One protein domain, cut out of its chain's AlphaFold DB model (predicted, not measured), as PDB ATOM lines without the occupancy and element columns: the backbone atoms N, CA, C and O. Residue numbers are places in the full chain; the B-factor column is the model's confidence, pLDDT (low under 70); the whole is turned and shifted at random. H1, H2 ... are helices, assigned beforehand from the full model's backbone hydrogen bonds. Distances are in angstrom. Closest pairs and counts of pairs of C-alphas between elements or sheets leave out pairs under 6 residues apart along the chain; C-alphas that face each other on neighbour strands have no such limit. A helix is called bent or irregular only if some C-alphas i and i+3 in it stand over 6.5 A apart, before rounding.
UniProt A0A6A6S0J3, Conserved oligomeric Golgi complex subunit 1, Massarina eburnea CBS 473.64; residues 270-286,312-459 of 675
ATOM      1  N   GLN A 270      35.097  -3.273  42.060       91.94
ATOM      2  CA  GLN A 270      34.962  -4.454  41.198       91.94
ATOM      3  C   GLN A 270      36.038  -4.556  40.108       91.94
ATOM      4  O   GLN A 270      36.365  -5.668  39.678       91.94
ATOM      5  N   ASN A 271      36.649  -3.441  39.692       91.62
ATOM      6  CA  ASN A 271      37.768  -3.451  38.745       91.62
ATOM      7  C   ASN A 271      39.001  -4.213  39.254       91.62
ATOM      8  O   ASN A 271      39.857  -4.556  38.442       91.62
ATOM      9  N   LEU A 272      39.049  -4.605  40.533       92.50
ATOM     10  CA  LEU A 272      40.023  -5.567  41.063       92.50
ATOM     11  C   LEU A 272      40.065  -6.881  40.259       92.50
ATOM     12  O   LEU A 272      41.108  -7.525  40.165       92.50
ATOM     13  N   ARG A 273      38.959  -7.257  39.599       90.50
ATOM     14  CA  ARG A 273      38.906  -8.406  38.679       90.50
ATOM     15  C   ARG A 273      39.949  -8.343  37.557       90.50
ATOM     16  O   ARG A 273      40.351  -9.388  37.057       90.50
ATOM     17  N   THR A 274      40.398  -7.147  37.168       91.31
ATOM     18  CA  THR A 274      41.431  -6.967  36.135       91.31
ATOM     19  C   THR A 274      42.764  -7.595  36.550       91.31
ATOM     20  O   THR A 274      43.426  -8.229  35.729       91.31
ATOM     21  N   VAL A 275      43.101  -7.533  37.844       92.44
ATOM     22  CA  VAL A 275      44.280  -8.193  38.423       92.44
ATOM     23  C   VAL A 275      44.150  -9.709  38.284       92.44
ATOM     24  O   VAL A 275      45.073 -10.367  37.820       92.44
ATOM     25  N   VAL A 276      42.976 -10.273  38.587       91.75
ATOM     26  CA  VAL A 276      42.714 -11.712  38.397       91.75
ATOM     27  C   VAL A 276      42.874 -12.108  36.931       91.75
ATOM     28  O   VAL A 276      43.549 -13.088  36.630       91.75
ATOM     29  N   THR A 277      42.308 -11.333  36.000       91.38
ATOM     30  CA  THR A 277      42.452 -11.628  34.568       91.38
ATOM     31  C   THR A 277      43.902 -11.534  34.098       91.38
ATOM     32  O   THR A 277      44.325 -12.358  33.288       91.38
ATOM     33  N   ALA A 278      44.683 -10.595  34.640       90.69
ATOM     34  CA  ALA A 278      46.105 -10.469  34.349       90.69
ATOM     35  C   ALA A 278      46.897 -11.680  34.876       90.69
ATOM     36  O   ALA A 278      47.691 -12.250  34.121       90.69
ATOM     37  N   VAL A 279      46.614 -12.158  36.098       91.19
ATOM     38  CA  VAL A 279      47.184 -13.409  36.643       91.19
ATOM     39  C   VAL A 279      46.867 -14.586  35.729       91.19
ATOM     40  O   VAL A 279      47.781 -15.264  35.265       91.19
ATOM     41  N   SER A 280      45.590 -14.811  35.412       90.00
ATOM     42  CA  SER A 280      45.177 -15.932  34.562       90.00
ATOM     43  C   SER A 280      45.783 -15.857  33.160       90.00
ATOM     44  O   SER A 280      46.121 -16.890  32.589       90.00
ATOM     45  N   SER A 281      45.936 -14.658  32.590       89.12
ATOM     46  CA  SER A 281      46.595 -14.487  31.290       89.12
ATOM     47  C   SER A 281      48.082 -14.839  31.348       89.12
ATOM     48  O   SER A 281      48.559 -15.554  30.474       89.12
ATOM     49  N   THR A 282      48.768 -14.430  32.421       87.44
ATOM     50  CA  THR A 282      50.195 -14.699  32.641       87.44
ATOM     51  C   THR A 282      50.449 -16.196  32.805       87.44
ATOM     52  O   THR A 282      51.381 -16.725  32.207       87.44
ATOM     53  N   LEU A 283      49.583 -16.889  33.555       86.88
ATOM     54  CA  LEU A 283      49.648 -18.343  33.737       86.88
ATOM     55  C   LEU A 283      49.411 -19.102  32.423       86.88
ATOM     56  O   LEU A 283      50.108 -20.065  32.130       86.88
ATOM     57  N   LYS A 284      48.475 -18.648  31.579       85.25
ATOM     58  CA  LYS A 284      48.218 -19.271  30.265       85.25
ATOM     59  C   LYS A 284      49.352 -19.062  29.264       85.25
ATOM     60  O   LYS A 284      49.551 -19.904  28.395       85.25
ATOM     61  N   SER A 285      50.059 -17.938  29.349       84.19
ATOM     62  CA  SER A 285      51.207 -17.631  28.492       84.19
ATOM     63  C   SER A 285      52.540 -18.113  29.072       84.19
ATOM     64  O   SER A 285      53.586 -17.669  28.598       84.19
ATOM     65  N   TRP A 286      52.524 -18.948  30.117       81.44
ATOM     66  CA  TRP A 286      53.746 -19.338  30.811       81.44
ATOM     67  C   TRP A 286      54.665 -20.153  29.884       81.44
ATOM     68  O   TRP A 286      54.218 -21.136  29.284       81.44
ATOM     69  N   THR A 312      68.241   5.193  42.748       80.69
ATOM     70  CA  THR A 312      66.868   4.695  42.922       80.69
ATOM     71  C   THR A 312      66.602   3.441  42.096       80.69
ATOM     72  O   THR A 312      66.050   2.487  42.641       80.69
ATOM     73  N   ALA A 313      67.048   3.401  40.837       78.00
ATOM     74  CA  ALA A 313      66.933   2.229  39.967       78.00
ATOM     75  C   ALA A 313      67.767   1.046  40.488       78.00
ATOM     76  O   ALA A 313      67.344  -0.108  40.441       78.00
ATOM     77  N   PHE A 314      68.941   1.333  41.053       79.44
ATOM     78  CA  PHE A 314      69.760   0.322  41.717       79.44
ATOM     79  C   PHE A 314      69.075  -0.234  42.975       79.44
ATOM     80  O   PHE A 314      68.973  -1.449  43.143       79.44
ATOM     81  N   LYS A 315      68.543   0.649  43.834       85.19
ATOM     82  CA  LYS A 315      67.809   0.248  45.042       85.19
ATOM     83  C   LYS A 315      66.566  -0.579  44.704       85.19
ATOM     84  O   LYS A 315      66.332  -1.588  45.362       85.19
ATOM     85  N   SER A 316      65.785  -0.174  43.700       83.44
ATOM     86  CA  SER A 316      64.598  -0.924  43.277       83.44
ATOM     87  C   SER A 316      64.978  -2.289  42.716       83.44
ATOM     88  O   SER A 316      64.338  -3.270  43.072       83.44
ATOM     89  N   LYS A 317      66.061  -2.390  41.935       82.25
ATOM     90  CA  LYS A 317      66.542  -3.672  41.411       82.25
ATOM     91  C   LYS A 317      66.983  -4.627  42.519       82.25
ATOM     92  O   LYS A 317      66.546  -5.770  42.517       82.25
ATOM     93  N   ILE A 318      67.769  -4.162  43.496       85.00
ATOM     94  CA  ILE A 318      68.154  -4.985  44.658       85.00
ATOM     95  C   ILE A 318      66.919  -5.455  45.423       85.00
ATOM     96  O   ILE A 318      66.822  -6.629  45.772       85.00
ATOM     97  N   LEU A 319      65.983  -4.543  45.690       85.25
ATOM     98  CA  LEU A 319      64.777  -4.848  46.453       85.25
ATOM     99  C   LEU A 319      63.884  -5.846  45.704       85.25
ATOM    100  O   LEU A 319      63.413  -6.806  46.308       85.25
ATOM    101  N   ASN A 320      63.740  -5.678  44.389       84.62
ATOM    102  CA  ASN A 320      63.009  -6.601  43.530       84.62
ATOM    103  C   ASN A 320      63.663  -7.986  43.512       84.62
ATOM    104  O   ASN A 320      62.970  -8.972  43.729       84.62
ATOM    105  N   THR A 321      64.985  -8.079  43.360       82.25
ATOM    106  CA  THR A 321      65.690  -9.369  43.400       82.25
ATOM    107  C   THR A 321      65.605 -10.033  44.776       82.25
ATOM    108  O   THR A 321      65.347 -11.227  44.861       82.25
ATOM    109  N   HIS A 322      65.751  -9.273  45.866       82.94
ATOM    110  CA  HIS A 322      65.627  -9.807  47.227       82.94
ATOM    111  C   HIS A 322      64.217 -10.340  47.524       82.94
ATOM    112  O   HIS A 322      64.065 -11.332  48.232       82.94
ATOM    113  N   GLN A 323      63.182  -9.687  46.996       82.06
ATOM    114  CA  GLN A 323      61.786 -10.099  47.162       82.06
ATOM    115  C   GLN A 323      61.310 -11.076  46.074       82.06
ATOM    116  O   GLN A 323      60.124 -11.389  46.026       82.06
ATOM    117  N   GLY A 324      62.190 -11.551  45.189       80.69
ATOM    118  CA  GLY A 324      61.808 -12.468  44.113       80.69
ATOM    119  C   GLY A 324      60.830 -11.862  43.094       80.69
ATOM    120  O   GLY A 324      60.076 -12.587  42.448       80.69
ATOM    121  N   ARG A 325      60.791 -10.533  42.954       83.25
ATOM    122  CA  ARG A 325      59.902  -9.832  42.020       83.25
ATOM    123  C   ARG A 325      60.444  -9.929  40.597       83.25
ATOM    124  O   ARG A 325      61.294  -9.138  40.189       83.25
ATOM    125  N   ASP A 326      59.913 -10.891  39.855       82.94
ATOM    126  CA  ASP A 326      60.092 -10.998  38.408       82.94
ATOM    127  C   ASP A 326      59.283  -9.928  37.658       82.94
ATOM    128  O   ASP A 326      58.317  -9.374  38.185       82.94
ATOM    129  N   GLU A 327      59.628  -9.681  36.393       82.94
ATOM    130  CA  GLU A 327      58.919  -8.738  35.517       82.94
ATOM    131  C   GLU A 327      57.386  -8.962  35.479       82.94
ATOM    132  O   GLU A 327      56.639  -7.988  35.605       82.94
ATOM    133  N   PRO A 328      56.859 -10.207  35.415       85.06
ATOM    134  CA  PRO A 328      55.416 -10.442  35.494       85.06
ATOM    135  C   PRO A 328      54.815 -10.067  36.857       85.06
ATOM    136  O   PRO A 328      53.691  -9.572  36.917       85.06
ATOM    137  N   VAL A 329      55.565 -10.258  37.952       88.44
ATOM    138  CA  VAL A 329      55.131  -9.868  39.304       88.44
ATOM    139  C   VAL A 329      55.092  -8.347  39.414       88.44
ATOM    140  O   VAL A 329      54.105  -7.810  39.901       88.44
ATOM    141  N   ILE A 330      56.118  -7.644  38.924       88.12
ATOM    142  CA  ILE A 330      56.178  -6.173  38.939       88.12
ATOM    143  C   ILE A 330      55.009  -5.581  38.151       88.12
ATOM    144  O   ILE A 330      54.305  -4.710  38.663       88.12
ATOM    145  N   ASN A 331      54.764  -6.082  36.938       88.94
ATOM    146  CA  ASN A 331      53.664  -5.610  36.104       88.94
ATOM    147  C   ASN A 331      52.312  -5.841  36.782       88.94
ATOM    148  O   ASN A 331      51.515  -4.910  36.889       88.94
ATOM    149  N   LEU A 332      52.072  -7.027  37.341       91.88
ATOM    150  CA  LEU A 332      50.825  -7.301  38.044       91.88
ATOM    151  C   LEU A 332      50.654  -6.434  39.299       91.88
ATOM    152  O   LEU A 332      49.587  -5.865  39.531       91.88
ATOM    153  N   VAL A 333      51.708  -6.293  40.095       90.94
ATOM    154  CA  VAL A 333      51.703  -5.442  41.283       90.94
ATOM    155  C   VAL A 333      51.419  -3.987  40.909       90.94
ATOM    156  O   VAL A 333      50.622  -3.347  41.582       90.94
ATOM    157  N   SER A 334      51.954  -3.493  39.788       91.06
ATOM    158  CA  SER A 334      51.635  -2.151  39.291       91.06
ATOM    159  C   SER A 334      50.158  -1.997  38.897       91.06
ATOM    160  O   SER A 334      49.558  -0.962  39.183       91.06
ATOM    161  N   THR A 335      49.529  -3.034  38.320       91.50
ATOM    162  CA  THR A 335      48.081  -3.010  38.033       91.50
ATOM    163  C   THR A 335      47.246  -2.974  39.311       91.50
ATOM    164  O   THR A 335      46.237  -2.272  39.368       91.50
ATOM    165  N   PHE A 336      47.689  -3.675  40.358       93.06
ATOM    166  CA  PHE A 336      47.059  -3.618  41.673       93.06
ATOM    167  C   PHE A 336      47.264  -2.250  42.343       93.06
ATOM    168  O   PHE A 336      46.310  -1.702  42.888       93.06
ATOM    169  N   ASP A 337      48.463  -1.670  42.262       91.88
ATOM    170  CA  ASP A 337      48.770  -0.341  42.809       91.88
ATOM    171  C   ASP A 337      47.924   0.752  42.131       91.88
ATOM    172  O   ASP A 337      47.339   1.590  42.817       91.88
ATOM    173  N   ALA A 338      47.760   0.697  40.804       92.31
ATOM    174  CA  ALA A 338      46.892   1.613  40.062       92.31
ATOM    175  C   ALA A 338      45.408   1.473  40.457       92.31
ATOM    176  O   ALA A 338      44.691   2.467  40.603       92.31
ATOM    177  N   TRP A 339      44.937   0.239  40.669       93.88
ATOM    178  CA  TRP A 339      43.596  -0.010  41.202       93.88
ATOM    179  C   TRP A 339      43.437   0.549  42.624       93.88
ATOM    180  O   TRP A 339      42.457   1.239  42.914       93.88
ATOM    181  N   MET A 340      44.417   0.307  43.496       91.19
ATOM    182  CA  MET A 340      44.420   0.784  44.876       91.19
ATOM    183  C   MET A 340      44.375   2.316  44.934       91.19
ATOM    184  O   MET A 340      43.576   2.874  45.685       91.19
ATOM    185  N   GLU A 341      45.166   3.009  44.110       90.62
ATOM    186  CA  GLU A 341      45.132   4.470  44.003       90.62
ATOM    187  C   GLU A 341      43.749   4.974  43.559       90.62
ATOM    188  O   GLU A 341      43.213   5.916  44.146       90.62
ATOM    189  N   SER A 342      43.122   4.308  42.582       90.69
ATOM    190  CA  SER A 342      41.771   4.643  42.106       90.69
ATOM    191  C   SER A 342      40.700   4.554  43.203       90.69
ATOM    192  O   SER A 342      39.790   5.389  43.242       90.69
ATOM    193  N   VAL A 343      40.818   3.585  44.121       89.25
ATOM    194  CA  VAL A 343      39.932   3.442  45.293       89.25
ATOM    195  C   VAL A 343      40.275   4.468  46.379       89.25
ATOM    196  O   VAL A 343      39.379   5.087  46.949       89.25
ATOM    197  N   LEU A 344      41.561   4.720  46.641       88.12
ATOM    198  CA  LEU A 344      41.997   5.700  47.644       88.12
ATOM    199  C   LEU A 344      41.625   7.144  47.280       88.12
ATOM    200  O   LEU A 344      41.480   7.975  48.178       88.12
ATOM    201  N   GLN A 345      41.379   7.449  46.002       88.38
ATOM    202  CA  GLN A 345      40.792   8.733  45.600       88.38
ATOM    203  C   GLN A 345      39.459   9.014  46.307       88.38
ATOM    204  O   GLN A 345      39.170  10.177  46.592       88.38
ATOM    205  N   VAL A 346      38.680   7.990  46.668       88.19
ATOM    206  CA  VAL A 346      37.419   8.176  47.400       88.19
ATOM    207  C   VAL A 346      37.660   8.809  48.770       88.19
ATOM    208  O   VAL A 346      36.917   9.704  49.159       88.19
ATOM    209  N   LYS A 347      38.763   8.464  49.452       87.12
ATOM    210  CA  LYS A 347      39.156   9.098  50.724       87.12
ATOM    211  C   LYS A 347      39.339  10.609  50.571       87.12
ATOM    212  O   LYS A 347      38.951  11.367  51.455       87.12
ATOM    213  N   SER A 348      39.911  11.055  49.447       88.94
ATOM    214  CA  SER A 348      40.076  12.489  49.173       88.94
ATOM    215  C   SER A 348      38.737  13.200  48.954       88.94
ATOM    216  O   SER A 348      38.559  14.311  49.445       88.94
ATOM    217  N   ILE A 349      37.778  12.536  48.299       89.56
ATOM    218  CA  ILE A 349      36.432  13.071  48.074       89.56
ATOM    219  C   ILE A 349      35.645  13.139  49.377       89.56
ATOM    220  O   ILE A 349      35.141  14.199  49.723       89.56
ATOM    221  N   VAL A 350      35.615  12.056  50.148       88.75
ATOM    222  CA  VAL A 350      34.980  12.021  51.470       88.75
ATOM    223  C   VAL A 350      35.545  13.112  52.377       88.75
ATOM    224  O   VAL A 350      34.789  13.827  53.029       88.75
ATOM    225  N   LYS A 351      36.872  13.293  52.380       88.12
ATOM    226  CA  LYS A 351      37.512  14.391  53.108       88.12
ATOM    227  C   LYS A 351      37.005  15.753  52.624       88.12
ATOM    228  O   LYS A 351      36.624  16.568  53.453       88.12
ATOM    229  N   SER A 352      36.943  15.977  51.311       87.69
ATOM    230  CA  SER A 352      36.414  17.232  50.760       87.69
ATOM    231  C   SER A 352      34.937  17.467  51.102       87.69
ATOM    232  O   SER A 352      34.553  18.606  51.334       87.69
ATOM    233  N   MET A 353      34.123  16.408  51.198       86.75
ATOM    234  CA  MET A 353      32.720  16.518  51.606       86.75
ATOM    235  C   MET A 353      32.583  16.879  53.093       86.75
ATOM    236  O   MET A 353      31.734  17.697  53.425       86.75
ATOM    237  N   LYS A 354      33.441  16.324  53.965       86.56
ATOM    238  CA  LYS A 354      33.500  16.659  55.403       86.56
ATOM    239  C   LYS A 354      34.018  18.078  55.660       86.56
ATOM    240  O   LYS A 354      33.601  18.731  56.605       86.56
ATOM    241  N   GLU A 355      34.959  18.548  54.841       85.75
ATOM    242  CA  GLU A 355      35.553  19.890  54.958       85.75
ATOM    243  C   GLU A 355      34.706  20.993  54.297       85.75
ATOM    244  O   GLU A 355      35.004  22.177  54.475       85.75
ATOM    245  N   ALA A 356      33.666  20.627  53.540       82.06
ATOM    246  CA  ALA A 356      32.755  21.579  52.918       82.06
ATOM    247  C   ALA A 356      31.992  22.358  54.000       82.06
ATOM    248  O   ALA A 356      31.233  21.792  54.787       82.06
ATOM    249  N   ARG A 357      32.214  23.674  54.046       75.50
ATOM    250  CA  ARG A 357      31.590  24.571  55.022       75.50
ATOM    251  C   ARG A 357      30.196  24.960  54.554       75.50
ATOM    252  O   ARG A 357      30.050  25.862  53.738       75.50
ATOM    253  N   TRP A 358      29.191  24.280  55.086       76.50
ATOM    254  CA  TRP A 358      27.791  24.613  54.825       76.50
ATOM    255  C   TRP A 358      27.242  25.688  55.783       76.50
ATOM    256  O   TRP A 358      26.237  26.310  55.451       76.50
ATOM    257  N   ASP A 359      27.936  25.961  56.901       62.09
ATOM    258  CA  ASP A 359      27.576  26.954  57.936       62.09
ATOM    259  C   ASP A 359      27.214  28.335  57.361       62.09
ATOM    260  O   ASP A 359      26.127  28.860  57.595       62.09
ATOM    261  N   ASP A 360      28.106  28.910  56.549       60.00
ATOM    262  CA  ASP A 360      27.958  30.278  56.037       60.00
ATOM    263  C   ASP A 360      26.815  30.407  55.012       60.00
ATOM    264  O   ASP A 360      26.356  31.506  54.717       60.00
ATOM    265  N   THR A 361      26.349  29.288  54.445       58.59
ATOM    266  CA  THR A 361      25.372  29.291  53.341       58.59
ATOM    267  C   THR A 361      23.925  29.302  53.843       58.59
ATOM    268  O   THR A 361      23.032  29.743  53.124       58.59
ATOM    269  N   PHE A 362      23.679  28.830  55.070       59.06
ATOM    270  CA  PHE A 362      22.348  28.821  55.689       59.06
ATOM    271  C   PHE A 362      22.069  30.061  56.557       59.06
ATOM    272  O   PHE A 362      20.907  30.349  56.832       59.06
ATOM    273  N   ALA A 363      23.104  30.812  56.956       53.22
ATOM    274  CA  ALA A 363      22.988  31.940  57.884       53.22
ATOM    275  C   ALA A 363      22.231  33.167  57.326       53.22
ATOM    276  O   ALA A 363      21.682  33.937  58.108       53.22
ATOM    277  N   ASP A 364      22.161  33.344  56.001       51.81
ATOM    278  CA  ASP A 364      21.548  34.526  55.362       51.81
ATOM    279  C   ASP A 364      20.020  34.421  55.131       51.81
ATOM    280  O   ASP A 364      19.385  35.424  54.808       51.81
ATOM    281  N   ASP A 365      19.408  33.238  55.287       49.03
ATOM    282  CA  ASP A 365      17.966  33.000  55.040       49.03
ATOM    283  C   ASP A 365      17.190  32.652  56.346       49.03
ATOM    284  O   ASP A 365      16.014  32.287  56.292       49.03
ATOM    285  N   ALA A 366      17.821  32.776  57.526       46.31
ATOM    286  CA  ALA A 366      17.249  32.418  58.837       46.31
ATOM    287  C   ALA A 366      16.323  33.486  59.465       46.31
ATOM    288  O   ALA A 366      15.817  33.287  60.565       46.31
ATOM    289  N   ASP A 367      16.059  34.603  58.781       46.69
ATOM    290  CA  ASP A 367      15.262  35.706  59.346       46.69
ATOM    291  C   ASP A 367      13.727  35.513  59.249       46.69
ATOM    292  O   ASP A 367      12.995  36.353  59.766       46.69
ATOM    293  N   ASP A 368      13.203  34.440  58.627       47.38
ATOM    294  CA  ASP A 368      11.750  34.327  58.342       47.38
ATOM    295  C   ASP A 368      11.057  32.981  58.675       47.38
ATOM    296  O   ASP A 368       9.871  32.818  58.367       47.38
ATOM    297  N   ILE A 369      11.710  32.006  59.326       44.25
ATOM    298  CA  ILE A 369      11.027  30.788  59.816       44.25
ATOM    299  C   ILE A 369      11.586  30.389  61.193       44.25
ATOM    300  O   ILE A 369      12.763  30.069  61.291       44.25
ATOM    301  N   ASP A 370      10.722  30.362  62.220       43.78
ATOM    302  CA  ASP A 370      10.953  29.869  63.598       43.78
ATOM    303  C   ASP A 370      11.300  28.353  63.664       43.78
ATOM    304  O   ASP A 370      10.685  27.597  64.415       43.78
ATOM    305  N   ASP A 371      12.230  27.862  62.844       48.31
ATOM    306  CA  ASP A 371      12.605  26.443  62.770       48.31
ATOM    307  C   ASP A 371      14.140  26.303  62.762       48.31
ATOM    308  O   ASP A 371      14.737  25.764  61.828       48.31
ATOM    309  N   ASP A 372      14.779  26.812  63.826       50.78
ATOM    310  CA  ASP A 372      16.224  26.681  64.114       50.78
ATOM    311  C   ASP A 372      16.719  25.215  64.010       50.78
ATOM    312  O   ASP A 372      17.873  24.960  63.672       50.78
ATOM    313  N   ASP A 373      15.831  24.232  64.203       51.69
ATOM    314  CA  ASP A 373      16.128  22.789  64.133       51.69
ATOM    315  C   ASP A 373      16.358  22.284  62.684       51.69
ATOM    316  O   ASP A 373      16.959  21.232  62.442       51.69
ATOM    317  N   PHE A 374      15.907  23.034  61.669       56.03
ATOM    318  CA  PHE A 374      15.984  22.625  60.261       56.03
ATOM    319  C   PHE A 374      17.356  22.889  59.617       56.03
ATOM    320  O   PHE A 374      17.757  22.166  58.696       56.03
ATOM    321  N   GLY A 375      18.077  23.915  60.084       57.78
ATOM    322  CA  GLY A 375      19.414  24.277  59.598       57.78
ATOM    323  C   GLY A 375      20.494  23.318  60.102       57.78
ATOM    324  O   GLY A 375      21.212  22.715  59.298       57.78
ATOM    325  N   GLU A 376      20.542  23.098  61.420       58.88
ATOM    326  CA  GLU A 376      21.518  22.208  62.072       58.88
ATOM    327  C   GLU A 376      21.371  20.747  61.604       58.88
ATOM    328  O   GLU A 376      22.365  20.056  61.342       58.88
ATOM    329  N   SER A 377      20.129  20.286  61.401       70.62
ATOM    330  CA  SER A 377      19.840  18.941  60.887       70.62
ATOM    331  C   SER A 377      20.424  18.716  59.488       70.62
ATOM    332  O   SER A 377      21.036  17.681  59.233       70.62
ATOM    333  N   LYS A 378      20.302  19.693  58.579       72.12
ATOM    334  CA  LYS A 378      20.791  19.572  57.194       72.12
ATOM    335  C   LYS A 378      22.296  19.695  57.066       72.12
ATOM    336  O   LYS A 378      22.885  19.060  56.193       72.12
ATOM    337  N   GLN A 379      22.920  20.495  57.916       74.19
ATOM    338  CA  GLN A 379      24.367  20.597  57.948       74.19
ATOM    339  C   GLN A 379      25.007  19.289  58.407       74.19
ATOM    340  O   GLN A 379      25.898  18.778  57.727       74.19
ATOM    341  N   THR A 380      24.505  18.726  59.508       79.12
ATOM    342  CA  THR A 380      24.937  17.412  60.007       79.12
ATOM    343  C   THR A 380      24.783  16.359  58.910       79.12
ATOM    344  O   THR A 380      25.687  15.583  58.617       79.12
ATOM    345  N   LEU A 381      23.666  16.401  58.196       81.62
ATOM    346  CA  LEU A 381      23.373  15.436  57.154       81.62
ATOM    347  C   LEU A 381      24.257  15.591  55.889       81.62
ATOM    348  O   LEU A 381      24.623  14.593  55.269       81.62
ATOM    349  N   LEU A 382      24.660  16.811  55.509       83.31
ATOM    350  CA  LEU A 382      25.549  17.054  54.359       83.31
ATOM    351  C   LEU A 382      27.039  16.851  54.676       83.31
ATOM    352  O   LEU A 382      27.793  16.454  53.780       83.31
ATOM    353  N   GLY A 383      27.454  17.180  55.903       82.69
ATOM    354  CA  GLY A 383      28.845  17.160  56.363       82.69
ATOM    355  C   GLY A 383      29.263  15.864  57.059       82.69
ATOM    356  O   GLY A 383      30.419  15.468  56.933       82.69
ATOM    357  N   ASP A 384      28.331  15.170  57.721       82.56
ATOM    358  CA  ASP A 384      28.614  13.946  58.478       82.56
ATOM    359  C   ASP A 384      27.930  12.707  57.882       82.56
ATOM    360  O   ASP A 384      28.626  11.730  57.587       82.56
ATOM    361  N   ASP A 385      26.612  12.731  57.648       86.25
ATOM    362  CA  ASP A 385      25.876  11.528  57.214       86.25
ATOM    363  C   ASP A 385      26.205  11.114  55.773       86.25
ATOM    364  O   ASP A 385      26.553   9.958  55.529       86.25
ATOM    365  N   ASP A 386      26.151  12.049  54.817       88.62
ATOM    366  CA  ASP A 386      26.466  11.787  53.405       88.62
ATOM    367  C   ASP A 386      27.889  11.205  53.218       88.62
ATOM    368  O   ASP A 386      28.043  10.177  52.545       88.62
ATOM    369  N   PRO A 387      28.954  11.789  53.810       88.44
ATOM    370  CA  PRO A 387      30.298  11.217  53.718       88.44
ATOM    371  C   PRO A 387      30.430   9.876  54.435       88.44
ATOM    372  O   PRO A 387      31.185   9.018  53.977       88.44
ATOM    373  N   ARG A 388      29.717   9.683  55.553       87.88
ATOM    374  CA  ARG A 388      29.725   8.422  56.298       87.88
ATOM    375  C   ARG A 388      29.073   7.295  55.501       87.88
ATOM    376  O   ARG A 388      29.646   6.211  55.450       87.88
ATOM    377  N   LEU A 389      27.940   7.549  54.846       87.88
ATOM    378  CA  LEU A 389      27.283   6.575  53.971       87.88
ATOM    379  C   LEU A 389      28.230   6.130  52.850       87.88
ATOM    380  O   LEU A 389      28.391   4.936  52.603       87.88
ATOM    381  N   LEU A 390      28.930   7.083  52.222       89.50
ATOM    382  CA  LEU A 390      29.908   6.772  51.183       89.50
ATOM    383  C   LEU A 390      31.082   5.945  51.738       89.50
ATOM    384  O   LEU A 390      31.504   4.986  51.095       89.50
ATOM    385  N   GLU A 391      31.588   6.259  52.936       88.88
ATOM    386  CA  GLU A 391      32.609   5.446  53.617       88.88
ATOM    387  C   GLU A 391      32.115   4.016  53.901       88.88
ATOM    388  O   GLU A 391      32.823   3.053  53.602       88.88
ATOM    389  N   GLU A 392      30.895   3.849  54.410       89.25
ATOM    390  CA  GLU A 392      30.301   2.537  54.694       89.25
ATOM    391  C   GLU A 392      30.144   1.705  53.409       89.25
ATOM    392  O   GLU A 392      30.613   0.563  53.356       89.25
ATOM    393  N   VAL A 393      29.614   2.300  52.333       90.38
ATOM    394  CA  VAL A 393      29.486   1.642  51.019       90.38
ATOM    395  C   VAL A 393      30.853   1.283  50.437       90.38
ATOM    396  O   VAL A 393      31.018   0.204  49.863       90.38
ATOM    397  N   THR A 394      31.868   2.143  50.588       88.56
ATOM    398  CA  THR A 394      33.228   1.818  50.125       88.56
ATOM    399  C   THR A 394      33.821   0.631  50.877       88.56
ATOM    400  O   THR A 394      34.457  -0.221  50.255       88.56
ATOM    401  N   GLN A 395      33.605   0.541  52.193       88.94
ATOM    402  CA  GLN A 395      34.115  -0.550  53.017       88.94
ATOM    403  C   GLN A 395      33.412  -1.873  52.695       88.94
ATOM    404  O   GLN A 395      34.086  -2.895  52.555       88.94
ATOM    405  N   GLU A 396      32.088  -1.851  52.529       90.56
ATOM    406  CA  GLU A 396      31.296  -3.004  52.090       90.56
ATOM    407  C   GLU A 396      31.766  -3.499  50.714       90.56
ATOM    408  O   GLU A 396      32.186  -4.649  50.566       90.56
ATOM    409  N   ALA A 397      31.803  -2.606  49.719       90.88
ATOM    410  CA  ALA A 397      32.168  -2.956  48.350       90.88
ATOM    411  C   ALA A 397      33.618  -3.458  48.231       90.88
ATOM    412  O   ALA A 397      33.925  -4.294  47.376       90.88
ATOM    413  N   LEU A 398      34.523  -2.958  49.076       90.62
ATOM    414  CA  LEU A 398      35.903  -3.429  49.155       90.62
ATOM    415  C   LEU A 398      35.993  -4.812  49.818       90.62
ATOM    416  O   LEU A 398      36.740  -5.662  49.335       90.62
ATOM    417  N   GLY A 399      35.206  -5.061  50.869       89.12
ATOM    418  CA  GLY A 399      35.068  -6.381  51.484       89.12
ATOM    419  C   GLY A 399      34.604  -7.440  50.478       89.12
ATOM    420  O   GLY A 399      35.246  -8.484  50.342       89.12
ATOM    421  N   ASP A 400      33.564  -7.131  49.703       90.62
ATOM    422  CA  ASP A 400      33.044  -8.007  48.647       90.62
ATOM    423  C   ASP A 400      34.069  -8.254  47.533       90.62
ATOM    424  O   ASP A 400      34.275  -9.394  47.096       90.62
ATOM    425  N   ALA A 401      34.752  -7.200  47.074       91.19
ATOM    426  CA  ALA A 401      35.782  -7.311  46.045       91.19
ATOM    427  C   ALA A 401      36.946  -8.205  46.501       91.19
ATOM    428  O   ALA A 401      37.385  -9.075  45.745       91.19
ATOM    429  N   LEU A 402      37.409  -8.053  47.749       91.00
ATOM    430  CA  LEU A 402      38.462  -8.891  48.325       91.00
ATOM    431  C   LEU A 402      37.998 -10.338  48.528       91.00
ATOM    432  O   LEU A 402      38.733 -11.268  48.197       91.00
ATOM    433  N   GLN A 403      36.768 -10.571  48.991       91.25
ATOM    434  CA  GLN A 403      36.239 -11.931  49.104       91.25
ATOM    435  C   GLN A 403      36.175 -12.624  47.728       91.25
ATOM    436  O   GLN A 403      36.523 -13.800  47.596       91.25
ATOM    437  N   ASN A 404      35.774 -11.893  46.685       91.81
ATOM    438  CA  ASN A 404      35.756 -12.391  45.310       91.81
ATOM    439  C   ASN A 404      37.162 -12.608  44.732       91.81
ATOM    440  O   ASN A 404      37.365 -13.561  43.971       91.81
ATOM    441  N   LEU A 405      38.141 -11.785  45.123       92.31
ATOM    442  CA  LEU A 405      39.558 -12.008  44.829       92.31
ATOM    443  C   LEU A 405      40.026 -13.338  45.435       92.31
ATOM    444  O   LEU A 405      40.563 -14.175  44.712       92.31
ATOM    445  N   GLY A 406      39.748 -13.573  46.722       91.12
ATOM    446  CA  GLY A 406      40.095 -14.818  47.413       91.12
ATOM    447  C   GLY A 406      39.471 -16.054  46.759       91.12
ATOM    448  O   GLY A 406      40.168 -17.032  46.504       91.12
ATOM    449  N   LYS A 407      38.183 -15.992  46.386       92.00
ATOM    450  CA  LYS A 407      37.497 -17.072  45.644       92.00
ATOM    451  C   LYS A 407      38.125 -17.326  44.269       92.00
ATOM    452  O   LYS A 407      38.265 -18.478  43.869       92.00
ATOM    453  N   SER A 408      38.486 -16.268  43.543       92.25
ATOM    454  CA  SER A 408      39.117 -16.383  42.222       92.25
ATOM    455  C   SER A 408      40.512 -17.001  42.303       92.25
ATOM    456  O   SER A 408      40.807 -17.915  41.541       92.25
ATOM    457  N   PHE A 409      41.341 -16.569  43.260       91.62
ATOM    458  CA  PHE A 409      42.628 -17.216  43.532       91.62
ATOM    459  C   PHE A 409      42.441 -18.665  43.993       91.62
ATOM    460  O   PHE A 409      43.189 -19.524  43.554       91.62
ATOM    461  N   GLY A 410      41.403 -18.957  44.783       90.12
ATOM    462  CA  GLY A 410      40.981 -20.320  45.122       90.12
ATOM    463  C   GLY A 410      40.858 -21.232  43.909       90.12
ATOM    464  O   GLY A 410      41.481 -22.286  43.885       90.12
ATOM    465  N   LYS A 411      40.124 -20.788  42.885       90.06
ATOM    466  CA  LYS A 411      39.954 -21.540  41.631       90.06
ATOM    467  C   LYS A 411      41.272 -21.748  40.887       90.06
ATOM    468  O   LYS A 411      41.543 -22.847  40.424       90.06
ATOM    469  N   ILE A 412      42.105 -20.710  40.811       89.00
ATOM    470  CA  ILE A 412      43.421 -20.799  40.161       89.00
ATOM    471  C   ILE A 412      44.316 -21.810  40.895       89.00
ATOM    472  O   ILE A 412      45.007 -22.600  40.260       89.00
ATOM    473  N   VAL A 413      44.298 -21.810  42.231       89.19
ATOM    474  CA  VAL A 413      45.097 -22.738  43.042       89.19
ATOM    475  C   VAL A 413      44.611 -24.178  42.889       89.19
ATOM    476  O   VAL A 413      45.447 -25.070  42.771       89.19
ATOM    477  N   THR A 414      43.298 -24.425  42.869       87.12
ATOM    478  CA  THR A 414      42.767 -25.778  42.631       87.12
ATOM    479  C   THR A 414      43.144 -26.280  41.241       87.12
ATOM    480  O   THR A 414      43.713 -27.358  41.139       87.12
ATOM    481  N   GLU A 415      42.967 -25.460  40.199       85.62
ATOM    482  CA  GLU A 415      43.358 -25.810  38.824       85.62
ATOM    483  C   GLU A 415      44.858 -26.139  38.712       85.62
ATOM    484  O   GLU A 415      45.231 -27.069  38.009       85.62
ATOM    485  N   LEU A 416      45.724 -25.422  39.438       83.06
ATOM    486  CA  LEU A 416      47.172 -25.653  39.402       83.06
ATOM    487  C   LEU A 416      47.627 -26.888  40.203       83.06
ATOM    488  O   LEU A 416      48.708 -27.417  39.956       83.06
ATOM    489  N   THR A 417      46.854 -27.313  41.205       78.75
ATOM    490  CA  THR A 417      47.262 -28.379  42.143       78.75
ATOM    491  C   THR A 417      46.574 -29.723  41.907       78.75
ATOM    492  O   THR A 417      46.999 -30.710  42.504       78.75
ATOM    493  N   GLU A 418      45.560 -29.781  41.036       72.12
ATOM    494  CA  GLU A 418      44.863 -31.016  40.642       72.12
ATOM    495  C   GLU A 418      45.699 -31.922  39.713       72.12
ATOM    496  O   GLU A 418      45.540 -33.144  39.759       72.12
ATOM    497  N   ASP A 419      46.639 -31.370  38.937       62.19
ATOM    498  CA  ASP A 419      47.552 -32.154  38.094       62.19
ATOM    499  C   ASP A 419      48.716 -32.732  38.929       62.19
ATOM    500  O   ASP A 419      49.766 -32.112  39.118       62.19
ATOM    501  N   GLU A 420      48.530 -33.951  39.451       53.16
ATOM    502  CA  GLU A 420      49.477 -34.606  40.372       53.16
ATOM    503  C   GLU A 420      50.856 -34.950  39.767       53.16
ATOM    504  O   GLU A 420      51.798 -35.205  40.524       53.16
ATOM    505  N   GLU A 421      51.010 -34.963  38.437       50.81
ATOM    506  CA  GLU A 421      52.237 -35.464  37.793       50.81
ATOM    507  C   GLU A 421      53.247 -34.385  37.365       50.81
ATOM    508  O   GLU A 421      54.436 -34.704  37.297       50.81
ATOM    509  N   ASP A 422      52.847 -33.122  37.146       48.62
ATOM    510  CA  ASP A 422      53.788 -32.072  36.703       48.62
ATOM    511  C   ASP A 422      53.300 -30.632  36.979       48.62
ATOM    512  O   ASP A 422      53.436 -29.739  36.143       48.62
ATOM    513  N   GLY A 423      52.724 -30.379  38.161       55.00
ATOM    514  CA  GLY A 423      52.405 -29.012  38.588       55.00
ATOM    515  C   GLY A 423      53.636 -28.099  38.479       55.00
ATOM    516  O   GLY A 423      54.651 -28.327  39.147       55.00
ATOM    517  N   ASP A 424      53.554 -27.079  37.622       70.44
ATOM    518  CA  ASP A 424      54.661 -26.174  37.320       70.44
ATOM    519  C   ASP A 424      55.014 -25.348  38.569       70.44
ATOM    520  O   ASP A 424      54.343 -24.389  38.955       70.44
ATOM    521  N   VAL A 425      56.080 -25.762  39.255       80.56
ATOM    522  CA  VAL A 425      56.535 -25.172  40.523       80.56
ATOM    523  C   VAL A 425      56.859 -23.690  40.374       80.56
ATOM    524  O   VAL A 425      56.744 -22.938  41.343       80.56
ATOM    525  N   GLU A 426      57.220 -23.242  39.174       82.62
ATOM    526  CA  GLU A 426      57.458 -21.827  38.908       82.62
ATOM    527  C   GLU A 426      56.156 -21.018  38.953       82.62
ATOM    528  O   GLU A 426      56.138 -19.922  39.517       82.62
ATOM    529  N   GLN A 427      55.042 -21.590  38.487       86.25
ATOM    530  CA  GLN A 427      53.714 -20.980  38.595       86.25
ATOM    531  C   GLN A 427      53.244 -20.913  40.053       86.25
ATOM    532  O   GLN A 427      52.706 -19.891  40.485       86.25
ATOM    533  N   ALA A 428      53.510 -21.953  40.852       87.56
ATOM    534  CA  ALA A 428      53.207 -21.936  42.285       87.56
ATOM    535  C   ALA A 428      54.028 -20.861  43.025       87.56
ATOM    536  O   ALA A 428      53.476 -20.106  43.830       87.56
ATOM    537  N   CYS A 429      55.325 -20.735  42.713       88.06
ATOM    538  CA  CYS A 429      56.187 -19.666  43.230       88.06
ATOM    539  C   CYS A 429      55.671 -18.275  42.832       88.06
ATOM    540  O   CYS A 429      55.611 -17.373  43.670       88.06
ATOM    541  N   PHE A 430      55.273 -18.102  41.568       88.88
ATOM    542  CA  PHE A 430      54.705 -16.857  41.055       88.88
ATOM    543  C   PHE A 430      53.442 -16.455  41.826       88.88
ATOM    544  O   PHE A 430      53.361 -15.332  42.325       88.88
ATOM    545  N   ILE A 431      52.489 -17.376  42.003       90.31
ATOM    546  CA  ILE A 431      51.245 -17.103  42.736       90.31
ATOM    547  C   ILE A 431      51.532 -16.755  44.201       90.31
ATOM    548  O   ILE A 431      50.977 -15.778  44.701       90.31
ATOM    549  N   LEU A 432      52.424 -17.485  44.881       90.06
ATOM    550  CA  LEU A 432      52.804 -17.187  46.271       90.06
ATOM    551  C   LEU A 432      53.382 -15.773  46.420       90.06
ATOM    552  O   LEU A 432      53.007 -15.043  47.341       90.06
ATOM    553  N   ARG A 433      54.248 -15.354  45.488       90.62
ATOM    554  CA  ARG A 433      54.816 -13.997  45.460       90.62
ATOM    555  C   ARG A 433      53.735 -12.943  45.239       90.62
ATOM    556  O   ARG A 433      53.682 -11.969  45.983       90.62
ATOM    557  N   VAL A 434      52.841 -13.157  44.276       91.06
ATOM    558  CA  VAL A 434      51.710 -12.256  44.004       91.06
ATOM    559  C   VAL A 434      50.788 -12.125  45.219       91.06
ATOM    560  O   VAL A 434      50.439 -11.011  45.608       91.06
ATOM    561  N   MET A 435      50.421 -13.241  45.854       91.25
ATOM    562  CA  MET A 435      49.562 -13.244  47.042       91.25
ATOM    563  C   MET A 435      50.209 -12.483  48.202       91.25
ATOM    564  O   MET A 435      49.528 -11.700  48.866       91.25
ATOM    565  N   ARG A 436      51.519 -12.654  48.422       90.06
ATOM    566  CA  ARG A 436      52.267 -11.904  49.441       90.06
ATOM    567  C   ARG A 436      52.239 -10.399  49.165       90.06
ATOM    568  O   ARG A 436      51.850  -9.631  50.038       90.06
ATOM    569  N   GLU A 437      52.588  -9.990  47.946       89.12
ATOM    570  CA  GLU A 437      52.659  -8.574  47.555       89.12
ATOM    571  C   GLU A 437      51.304  -7.861  47.643       89.12
ATOM    572  O   GLU A 437      51.237  -6.700  48.056       89.12
ATOM    573  N   ILE A 438      50.223  -8.554  47.276       90.56
ATOM    574  CA  ILE A 438      48.858  -8.044  47.414       90.56
ATOM    575  C   ILE A 438      48.465  -7.975  48.898       90.56
ATOM    576  O   ILE A 438      47.913  -6.966  49.332       90.56
ATOM    577  N   SER A 439      48.771  -9.002  49.702       88.12
ATOM    578  CA  SER A 439      48.438  -9.028  51.138       88.12
ATOM    579  C   SER A 439      49.105  -7.887  51.912       88.12
ATOM    580  O   SER A 439      48.446  -7.198  52.693       88.12
ATOM    581  N   GLU A 440      50.389  -7.631  51.640       87.44
ATOM    582  CA  GLU A 440      51.131  -6.517  52.236       87.44
ATOM    583  C   GLU A 440      50.474  -5.169  51.911       87.44
ATOM    584  O   GLU A 440      50.292  -4.338  52.802       87.44
ATOM    585  N   ARG A 441      50.032  -4.964  50.666       87.19
ATOM    586  CA  ARG A 441      49.387  -3.712  50.240       87.19
ATOM    587  C   ARG A 441      47.977  -3.536  50.782       87.19
ATOM    588  O   ARG A 441      47.626  -2.423  51.164       87.19
ATOM    589  N   ILE A 442      47.195  -4.613  50.893       86.44
ATOM    590  CA  ILE A 442      45.846  -4.572  51.488       86.44
ATOM    591  C   ILE A 442      45.897  -4.013  52.913       86.44
ATOM    592  O   ILE A 442      45.029  -3.231  53.291       86.44
ATOM    593  N   SER A 443      46.944  -4.334  53.681       77.12
ATOM    594  CA  SER A 443      47.113  -3.800  55.041       77.12
ATOM    595  C   SER A 443      47.220  -2.262  55.093       77.12
ATOM    596  O   SER A 443      46.871  -1.651  56.109       77.12
ATOM    597  N   GLY A 444      47.653  -1.640  53.987       73.25
ATOM    598  CA  GLY A 444      47.737  -0.193  53.797       73.25
ATOM    599  C   GLY A 444      46.446   0.461  53.293       73.25
ATOM    600  O   GLY A 444      46.330   1.686  53.355       73.25
ATOM    601  N   ILE A 445      45.456  -0.315  52.838       77.62
ATOM    602  CA  ILE A 445      44.170   0.213  52.364       77.62
ATOM    603  C   ILE A 445      43.308   0.560  53.582       77.62
ATOM    604  O   ILE A 445      42.524  -0.249  54.077       77.62
ATOM    605  N   ARG A 446      43.481   1.782  54.100       70.00
ATOM    606  CA  ARG A 446      42.693   2.325  55.216       70.00
ATOM    607  C   ARG A 446      41.972   3.606  54.817       70.00
ATOM    608  O   ARG A 446      42.572   4.680  54.691       70.00
ATOM    609  N   LEU A 447      40.658   3.477  54.656       65.12
ATOM    610  CA  LEU A 447      39.760   4.585  54.337       65.12
ATOM    611  C   LEU A 447      39.521   5.466  55.570       65.12
ATOM    612  O   LEU A 447      39.696   6.679  55.483       65.12
ATOM    613  N   GLN A 448      39.282   4.854  56.735       64.06
ATOM    614  CA  GLN A 448      39.212   5.543  58.026       64.06
ATOM    615  C   GLN A 448      40.360   5.120  58.950       64.06
ATOM    616  O   GLN A 448      40.693   3.939  59.048       64.06
ATOM    617  N   ASP A 449      40.905   6.071  59.707       60.53
ATOM    618  CA  ASP A 449      41.981   5.801  60.671       60.53
ATOM    619  C   ASP A 449      41.513   4.941  61.864       60.53
ATOM    620  O   ASP A 449      42.333   4.313  62.533       60.53
ATOM    621  N   LYS A 450      40.193   4.881  62.108       57.59
ATOM    622  CA  LYS A 450      39.548   4.111  63.188       57.59
ATOM    623  C   LYS A 450      38.840   2.827  62.724       57.59
ATOM    624  O   LYS A 450      38.333   2.102  63.576       57.59
ATOM    625  N   ALA A 451      38.774   2.544  61.421       61.66
ATOM    626  CA  ALA A 451      38.065   1.365  60.921       61.66
ATOM    627  C   ALA A 451      38.840   0.068  61.183       61.66
ATOM    628  O   ALA A 451      40.075   0.038  61.206       61.66
ATOM    629  N   THR A 452      38.091  -1.023  61.347       64.88
ATOM    630  CA  THR A 452      38.634  -2.379  61.445       64.88
ATOM    631  C   THR A 452      39.446  -2.696  60.184       64.88
ATOM    632  O   THR A 452      38.954  -2.448  59.079       64.88
ATOM    633  N   PRO A 453      40.668  -3.245  60.302       67.88
ATOM    634  CA  PRO A 453      41.442  -3.656  59.138       67.88
ATOM    635  C   PRO A 453      40.653  -4.653  58.286       67.88
ATOM    636  O   PRO A 453      40.017  -5.562  58.824       67.88
ATOM    637  N   LEU A 454      40.724  -4.507  56.963       74.44
ATOM    638  CA  LEU A 454      40.145  -5.484  56.044       74.44
ATOM    639  C   LEU A 454      40.840  -6.832  56.236       74.44
ATOM    640  O   LEU A 454      42.068  -6.909  56.319       74.44
ATOM    641  N   ALA A 455      40.046  -7.899  56.305       78.44
ATOM    642  CA  ALA A 455      40.584  -9.246  56.375       78.44
ATOM    643  C   ALA A 455      41.355  -9.568  55.086       78.44
ATOM    644  O   ALA A 455      40.891  -9.274  53.982       78.44
ATOM    645  N   SER A 456      42.525 -10.197  55.227       80.50
ATOM    646  CA  SER A 456      43.263 -10.702  54.069       80.50
ATOM    647  C   SER A 456      42.412 -11.753  53.344       80.50
ATOM    648  O   SER A 456      41.923 -12.682  53.993       80.50
ATOM    649  N   PRO A 457      42.260 -11.665  52.010       84.88
ATOM    650  CA  PRO A 457      41.529 -12.663  51.232       84.88
ATOM    651  C   PRO A 457      42.285 -13.995  51.121       84.88
ATOM    652  O   PRO A 457      41.728 -14.988  50.658       84.88
ATOM    653  N   PHE A 458      43.554 -14.020  51.534       87.31
ATOM    654  CA  PHE A 458      44.430 -15.179  51.453       87.31
ATOM    655  C   PHE A 458      44.529 -15.857  52.819       87.31
ATOM    656  O   PHE A 458      45.289 -15.432  53.690       87.31
ATOM    657  N   THR A 459      43.732 -16.906  53.012       84.81
ATOM    658  CA  THR A 459      43.757 -17.730  54.224       84.81
ATOM    659  C   THR A 459      44.846 -18.800  54.140       84.81
ATOM    660  O   THR A 459      45.319 -19.159  53.061       84.81
TER     661      THR A 459
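This is residues 270 to 286 and 312 to 459 of the 675 residues of the protein "Conserved oligomeric Golgi complex subunit 1" of Massarina eburnea CBS 473.64 (UniProt A0A6A6S0J3). Look for a long rod, in which H3 and the bent H5 run side by side in opposite ways, H1 and H6 pack along part of H3 to make a loose four-helix bundle with arm H5b, up and down in chain order, and arm H5a runs on toward one tip beside short H4. H2 touches no helix. The printed part has 165 residues with six named helices, H1 to H6, no named strand, class all helix. It is only just loose, close to extended, with a radius of gyration of the C-alphas of 22.7 A and spans of 83 by 39 by 25 A.

H1, residues 273 to 284, touches residues 328 to 336 alone of the hub H3, residues 327 to 355, opposite ways at a shallow tilt of 1 degree; their closest C-alphas, of Val 275 and Phe 336, are 6.3 A apart. H5, residues 372 to 417, is one helix by its hydrogen bonds but bent, C-alphas 383 and 386 being 6.6 A apart; its arms H5a, to 383, and H5b, from 386, stand at 26 degrees. H3 touches H5b, closest at C-alphas Val 350 and Pro 387, 5.3 A, and touches H5a only at their ends, at Lys 354 and Gly 383, 4.8 A. H6, residues 425 to 442, touches H3 the same way at 16 degrees, closest at C-alphas Val 329 and Val 434, 6.3 A. H2, residues 312 to 322, is apart from H6; H4, residues 359 to 362, is close to H5a but not clearly touching, with 6.7 A between the closest C-alphas, of Phe 362 and Gly 375. Every O i to N i+4 pair is within hydrogen-bond range in H1, H2, H5b and H6, against 22 of 25 in H3 and 6 of 8 in H5a; H4 is too short for such a pair.

Find C-alpha 273 at (38.906, -8.406, 38.679), where H1 begins. H3 spans 41.8 A, H5b 46.6 A, and H6 25.7 A, ending at C-alpha 442 at (45.846, -4.572, 51.488).

The C-alphas farthest apart, of Asp 368 and Glu 421, are 83.3 A apart, and residues 367 to 373 stand free. Residues 287 to 311 are not printed, with 29.9 A between C-alphas 286 and 312. Of the links printed whole, none is long. Confidence is under 70 in residues 359 to 376, 419 to 423 and 447 to 453.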